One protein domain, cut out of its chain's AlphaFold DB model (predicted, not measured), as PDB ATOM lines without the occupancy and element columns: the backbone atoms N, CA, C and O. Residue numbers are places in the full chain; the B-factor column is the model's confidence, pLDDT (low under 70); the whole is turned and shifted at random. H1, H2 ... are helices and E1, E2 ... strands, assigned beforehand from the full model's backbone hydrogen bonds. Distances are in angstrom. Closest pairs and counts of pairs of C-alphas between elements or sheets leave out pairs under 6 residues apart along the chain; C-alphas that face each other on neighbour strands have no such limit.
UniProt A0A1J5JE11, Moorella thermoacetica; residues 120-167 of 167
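AT A GLANCE: This is residues 120 to 167 of the 167 residues of a protein of Moorella thermoacetica (UniProt A0A1J5JE11). A long two-stranded hairpin, E1 and E2, makes the length of a slender, twisted ribbon; near the far end of E2 the chain folds back into the short strand E3, and a single helical turn, H1, follows alongside the ribbon. The loop of residues 134 to 140 closes the other end of the hairpin. The printed part has 48 residues, with three named strands and then one named helix along the chain; the sheet runs E1, E2, E3, antiparallel throughout, and the class is mostly strand. The whole is loose, with a radius of gyration of the C-alphas of 13.1 A, and its outline is a rod of 42 by 16 by 12 A.

IN THESE COORDINATES: After His 120 and Ser 121, strand E1 takes residues 122 to 133, from C-alpha 122 at (37.269, -45.675, 34.708) to C-alpha 133 at (39.615, -28.496, 9.967), a length of 30.2 A. Strand E2 holds residues 141 to 151 and is 29.7 A long, ending with C-alpha 151 at (40.728, -50.148, 31.047). Strand E3 is residues 154 to 156, 6.4 A from first to last C-alpha. Helix H1 is residues 160 to 164, 7.0 A from first to last C-alpha, and ends with C-alpha 164 at (35.989, -39.082, 9.435).

HOW THE PARTS SIT: The three strands form a meander, each strand the antiparallel neighbour of the one before. E1 and E2 are a hairpin, with 154 degrees between their directions; N 122 and O 150 are 2.9 A apart and N 142 and O 132 are 2.8 A apart, both within hydrogen-bond range. E2 and E3 are also a hairpin, at 137 degrees, with N 151 and O 154 within hydrogen-bond range at 2.9 A. The pairing is staggered: E2 pairs with E1 over residues 141 to 150 and with E3 over residues 150 to 151. E1 and E3 are the edge strands, and they are apart. H1 only grazes the sheet, with its residues 161 to 164. In H1, 0 of 1 O i to N i+4 pairs and 2 of 2 O i to N i+3 pairs are within hydrogen-bond range.

THE WHOLE: The two C-alphas farthest apart in the domain, those of His 120 and Asp 136, are 42.6 A from each other. The printed part has no cut and ends at Arg 167, the chain's last residue. The links E2 to E3 and E3 to H1 are tight, and the link E1 to E2, with 7 residues, is short. The mean pLDDT of the printed part is 92.3, and residue 167 is the one printed residue under 70.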
ATOM      1  N   HIS A 120      44.018 -49.267  36.962       97.62
ATOM      2  CA  HIS A 120      42.849 -48.404  37.151       97.62
ATOM      3  C   HIS A 120      41.925 -48.494  35.943       97.62
ATOM      4  O   HIS A 120      42.389 -48.408  34.806       97.62
ATOM      5  N   SER A 121      40.628 -48.658  36.183       98.25
ATOM      6  CA  SER A 121      39.615 -48.651  35.129       98.25
ATOM      7  C   SER A 121      38.541 -47.632  35.468       98.25
ATOM      8  O   SER A 121      38.036 -47.618  36.586       98.25
ATOM      9  N   GLU A 122      38.193 -46.787  34.506       97.56
ATOM     10  CA  GLU A 122      37.269 -45.675  34.708       97.56
ATOM     11  C   GLU A 122      36.588 -45.301  33.393       97.56
ATOM     12  O   GLU A 122      37.202 -45.308  32.322       97.56
ATOM     13  N   TYR A 123      35.303 -44.962  33.467       97.88
ATOM     14  CA  TYR A 123      34.618 -44.306  32.363       97.88
ATOM     15  C   TYR A 123      34.881 -42.802  32.441       97.88
ATOM     16  O   TYR A 123      34.424 -42.147  33.371       97.88
ATOM     17  N   LEU A 124      35.611 -42.266  31.461       97.00
ATOM     18  CA  LEU A 124      36.045 -40.865  31.443       97.00
ATOM     19  C   LEU A 124      35.013 -39.933  30.786       97.00
ATOM     20  O   LEU A 124      35.201 -38.720  30.765       97.00
ATOM     21  N   GLY A 125      33.922 -40.484  30.244       97.56
ATOM     22  CA  GLY A 125      32.899 -39.708  29.547       97.56
ATOM     23  C   GLY A 125      33.309 -39.311  28.131       97.56
ATOM     24  O   GLY A 125      34.153 -39.951  27.499       97.56
ATOM     25  N   GLN A 126      32.688 -38.252  27.608       97.50
ATOM     26  CA  GLN A 126      33.075 -37.698  26.314       97.50
ATOM     27  C   GLN A 126      34.400 -36.947  26.427       97.50
ATOM     28  O   GLN A 126      34.522 -35.989  27.187       97.50
ATOM     29  N   MET A 127      35.377 -37.353  25.623       97.00
ATOM     30  CA  MET A 127      36.658 -36.668  25.492       97.00
ATOM     31  C   MET A 127      36.868 -36.206  24.056       97.00
ATOM     32  O   MET A 127      36.405 -36.840  23.107       97.00
ATOM     33  N   LEU A 128      37.578 -35.089  23.902       96.25
ATOM     34  CA  LEU A 128      38.003 -34.604  22.594       96.25
ATOM     35  C   LEU A 128      38.908 -35.658  21.941       96.25
ATOM     36  O   LEU A 128      39.922 -36.051  22.518       96.25
ATOM     37  N   LEU A 129      38.539 -36.095  20.741       95.44
ATOM     38  CA  LEU A 129      39.384 -36.907  19.875       95.44
ATOM     39  C   LEU A 129      40.391 -36.009  19.155       95.44
ATOM     40  O   LEU A 129      41.597 -36.202  19.274       95.44
ATOM     41  N   ASP A 130      39.874 -35.048  18.384       94.25
ATOM     42  CA  ASP A 130      40.665 -34.137  17.561       94.25
ATOM     43  C   ASP A 130      39.805 -32.995  16.994       94.25
ATOM     44  O   ASP A 130      38.587 -32.953  17.181       94.25
ATOM     45  N   LEU A 131      40.442 -32.087  16.253       92.81
ATOM     46  CA  LEU A 131      39.779 -31.051  15.471       92.81
ATOM     47  C   LEU A 131      39.735 -31.440  13.987       92.81
ATOM     48  O   LEU A 131      40.766 -31.723  13.366       92.81
ATOM     49  N   LYS A 132      38.535 -31.398  13.400       92.62
ATOM     50  CA  LYS A 132      38.318 -31.480  11.952       92.62
ATOM     51  C   LYS A 132      38.373 -30.079  11.361       92.62
ATOM     52  O   LYS A 132      37.460 -29.287  11.577       92.62
ATOM     53  N   TYR A 133      39.439 -29.786  10.627       90.44
ATOM     54  CA  TYR A 133      39.615 -28.496   9.967       90.44
ATOM     55  C   TYR A 133      38.918 -28.450   8.609       90.44
ATOM     56  O   TYR A 133      38.923 -29.439   7.871       90.44
ATOM     57  N   ASN A 134      38.354 -27.293   8.268       88.19
ATOM     58  CA  ASN A 134      37.826 -27.044   6.931       88.19
ATOM     59  C   ASN A 134      38.971 -26.958   5.904       88.19
ATOM     60  O   ASN A 134      40.062 -26.464   6.193       88.19
ATOM     61  N   SER A 135      38.710 -27.402   4.674       85.69
ATOM     62  CA  SER A 135      39.666 -27.332   3.558       85.69
ATOM     63  C   SER A 135      39.713 -25.965   2.863       85.69
ATOM     64  O   SER A 135      40.468 -25.794   1.911       85.69
ATOM     65  N   ASP A 136      38.918 -24.997   3.320       88.81
ATOM     66  CA  ASP A 136      38.775 -23.652   2.741       88.81
ATOM     67  C   ASP A 136      39.883 -22.666   3.158       88.81
ATOM     68  O   ASP A 136      39.896 -21.520   2.716       88.81
ATOM     69  N   GLY A 137      40.815 -23.093   4.016       84.12
ATOM     70  CA  GLY A 137      41.901 -22.248   4.517       84.12
ATOM     71  C   GLY A 137      41.482 -21.241   5.594       84.12
ATOM     72  O   GLY A 137      42.324 -20.464   6.038       84.12
ATOM     73  N   SER A 138      40.230 -21.272   6.065       90.25
ATOM     74  CA  SER A 138      39.739 -20.410   7.155       90.25
ATOM     75  C   SER A 138      40.442 -20.670   8.491       90.25
ATOM     76  O   SER A 138      40.487 -19.799   9.360       90.25
ATOM     77  N   GLY A 139      40.975 -21.884   8.669       87.25
ATOM     78  CA  GLY A 139      41.482 -22.367   9.950       87.25
ATOM     79  C   GLY A 139      40.376 -22.744  10.941       87.25
ATOM     80  O   GLY A 139      40.688 -23.065  12.088       87.25
ATOM     81  N   GLU A 140      39.105 -22.735  10.524       91.56
ATOM     82  CA  GLU A 140      37.993 -23.199  11.351       91.56
ATOM     83  C   GLU A 140      38.138 -24.704  11.626       91.56
ATOM     84  O   GLU A 140      38.329 -25.505  10.708       91.56
ATOM     85  N   GLY A 141      38.066 -25.081  12.906       91.94
ATOM     86  CA  GLY A 141      38.176 -26.459  13.371       91.94
ATOM     87  C   GLY A 141      36.953 -26.861  14.187       91.94
ATOM     88  O   GLY A 141      36.642 -26.227  15.193       91.94
ATOM     89  N   ARG A 142      36.275 -27.935  13.777       93.06
ATOM     90  CA  ARG A 142      35.139 -28.512  14.505       93.06
ATOM     91  C   ARG A 142      35.628 -29.625  15.432       93.06
ATOM     92  O   ARG A 142      36.321 -30.526  14.953       93.06
ATOM     93  N   PRO A 143      35.298 -29.595  16.733       94.81
ATOM     94  CA  PRO A 143      35.729 -30.634  17.653       94.81
ATOM     95  C   PRO A 143      34.975 -31.940  17.401       94.81
ATOM     96  O   PRO A 143      33.752 -31.954  17.275       94.81
ATOM     97  N   VAL A 144      35.721 -33.039  17.342       95.44
ATOM     98  CA  VAL A 144      35.191 -34.402  17.275       95.44
ATOM     99  C   VAL A 144      35.459 -35.073  18.613       95.44
ATOM    100  O   VAL A 144      36.567 -34.985  19.139       95.44
ATOM    101  N   PHE A 145      34.446 -35.727  19.171       96.06
ATOM    102  CA  PHE A 145      34.499 -36.354  20.489       96.06
ATOM    103  C   PHE A 145      34.315 -37.864  20.381       96.06
ATOM    104  O   PHE A 145      33.748 -38.366  19.412       96.06
ATOM    105  N   PHE A 146      34.759 -38.583  21.404       96.62
ATOM    106  CA  PHE A 146      34.505 -40.009  21.560       96.62
ATOM    107  C   PHE A 146      34.247 -40.350  23.027       96.62
ATOM    108  O   PHE A 146      34.668 -39.628  23.932       96.62
ATOM    109  N   ASN A 147      33.552 -41.462  23.260       97.31
ATOM    110  CA  ASN A 147      33.316 -41.974  24.607       97.31
ATOM    111  C   ASN A 147      34.585 -42.667  25.103       97.31
ATOM    112  O   ASN A 147      34.890 -43.794  24.709       97.31
ATOM    113  N   ALA A 148      35.344 -41.976  25.944       97.88
ATOM    114  CA  ALA A 148      36.608 -42.457  26.453       97.88
ATOM    115  C   ALA A 148      36.408 -43.366  27.665       97.88
ATOM    116  O   ALA A 148      35.674 -43.070  28.612       97.88
ATOM    117  N   ARG A 149      37.130 -44.481  27.648       98.12
ATOM    118  CA  ARG A 149      37.180 -45.431  28.750       98.12
ATOM    119  C   ARG A 149      38.620 -45.856  28.969       98.12
ATOM    120  O   ARG A 149      39.334 -46.169  28.015       98.12
ATOM    121  N   LEU A 150      39.028 -45.830  30.227       98.19
ATOM    122  CA  LEU A 150      40.296 -46.358  30.687       98.19
ATOM    123  C   LEU A 150      40.056 -47.781  31.185       98.19
ATOM    124  O   LEU A 150      39.212 -48.000  32.051       98.19
ATOM    125  N   GLU A 151      40.788 -48.744  30.643       98.38
ATOM    126  CA  GLU A 151      40.728 -50.148  31.047       98.38
ATOM    127  C   GLU A 151      42.123 -50.593  31.467       98.38
ATOM    128  O   GLU A 151      43.029 -50.660  30.638       98.38
ATOM    129  N   ASN A 152      42.313 -50.868  32.757       97.94
ATOM    130  CA  ASN A 152      43.615 -51.210  33.338       97.94
ATOM    131  C   ASN A 152      44.727 -50.237  32.905       97.94
ATOM    132  O   ASN A 152      45.788 -50.650  32.441       97.94
ATOM    133  N   GLY A 153      44.445 -48.937  32.997       98.12
ATOM    134  CA  GLY A 153      45.377 -47.874  32.639       98.12
ATOM    135  C   GLY A 153      45.526 -47.651  31.137       98.12
ATOM    136  O   GLY A 153      46.329 -46.811  30.744       98.12
ATOM    137  N   ILE A 154      44.767 -48.347  30.287       98.50
ATOM    138  CA  ILE A 154      44.867 -48.246  28.828       98.50
ATOM    139  C   ILE A 154      43.611 -47.585  28.263       98.50
ATOM    140  O   ILE A 154      42.498 -48.075  28.437       98.50
ATOM    141  N   LEU A 155      43.797 -46.485  27.540       98.25
ATOM    142  CA  LEU A 155      42.764 -45.815  26.758       98.25
ATOM    143  C   LEU A 155      42.969 -46.163  25.287       98.25
ATOM    144  O   LEU A 155      43.989 -45.809  24.689       98.25
ATOM    145  N   ARG A 156      41.995 -46.849  24.688       97.56
ATOM    146  CA  ARG A 156      41.999 -47.178  23.257       97.56
ATOM    147  C   ARG A 156      41.332 -46.061  22.469       97.56
ATOM    148  O   ARG A 156      40.250 -45.610  22.831       97.56
ATOM    149  N   VAL A 157      41.979 -45.627  21.393       95.25
ATOM    150  CA  VAL A 157      41.462 -44.554  20.540       95.25
ATOM    151  C   VAL A 157      40.733 -45.180  19.341       95.25
ATOM    152  O   VAL A 157      41.325 -46.033  18.671       95.25
ATOM    153  N   PRO A 158      39.475 -44.803  19.050       93.94
ATOM    154  CA  PRO A 158      38.725 -45.321  17.902       93.94
ATOM    155  C   PRO A 158      39.363 -44.873  16.579       93.94
ATOM    156  O   PRO A 158      39.630 -43.691  16.365       93.94
ATOM    157  N   GLN A 159      39.674 -45.827  15.698       91.06
ATOM    158  CA  GLN A 159      40.406 -45.559  14.446       91.06
ATOM    159  C   GLN A 159      39.494 -45.159  13.291       91.06
ATOM    160  O   GLN A 159      39.906 -44.453  12.377       91.06
ATOM    161  N   ASP A 160      38.258 -45.625  13.330       89.38
ATOM    162  CA  ASP A 160      37.160 -45.235  12.457       89.38
ATOM    163  C   ASP A 160      36.941 -43.717  12.477       89.38
ATOM    164  O   ASP A 160      36.903 -43.104  11.412       89.38
ATOM    165  N   LEU A 161      36.966 -43.094  13.658       88.62
ATOM    166  CA  LEU A 161      36.804 -41.644  13.784       88.62
ATOM    167  C   LEU A 161      37.982 -40.835  13.208       88.62
ATOM    168  O   LEU A 161      37.797 -39.680  12.826       88.62
ATOM    169  N   TYR A 162      39.185 -41.415  13.081       84.88
ATOM    170  CA  TYR A 162      40.288 -40.744  12.374       84.88
ATOM    171  C   TYR A 162      39.990 -40.584  10.876       84.88
ATOM    172  O   TYR A 162      40.259 -39.522  10.309       84.88
ATOM    173  N   LYS A 163      39.324 -41.570  10.261       79.81
ATOM    174  CA  LYS A 163      38.928 -41.495   8.847       79.81
ATOM    175  C   LYS A 163      37.936 -40.359   8.602       79.81
ATOM    176  O   LYS A 163      38.028 -39.665   7.593       79.81
ATOM    177  N   GLU A 164      37.017 -40.128   9.538       77.75
ATOM    178  CA  GLU A 164      35.989 -39.082   9.435       77.75
ATOM    179  C   GLU A 164      36.562 -37.658   9.435       77.75
ATOM    180  O   GLU A 164      35.962 -36.730   8.873       77.75
ATOM    181  N   ILE A 165      37.740 -37.482  10.040       82.25
ATOM    182  CA  ILE A 165      38.472 -36.211  10.092       82.25
ATOM    183  C   ILE A 165      39.588 -36.116   9.044       82.25
ATOM    184  O   ILE A 165      40.365 -35.162   9.067       82.25
ATOM    185  N   GLY A 166      39.652 -37.073   8.113       73.19
ATOM    186  CA  GLY A 166      40.611 -37.076   7.008       73.19
ATOM    187  C   GLY A 166      42.037 -37.447   7.420       73.19
ATOM    188  O   GLY A 166      42.985 -36.923   6.833       73.19
ATOM    189  N   ARG A 167      42.193 -38.305   8.437       66.50
ATOM    190  CA  ARG A 167      43.487 -38.808   8.918       66.50
ATOM    191  C   ARG A 167      43.603 -40.326   8.846       66.50
ATOM    192  O   ARG A 167      42.561 -41.016   8.888       66.50
TER     193      ARG A 167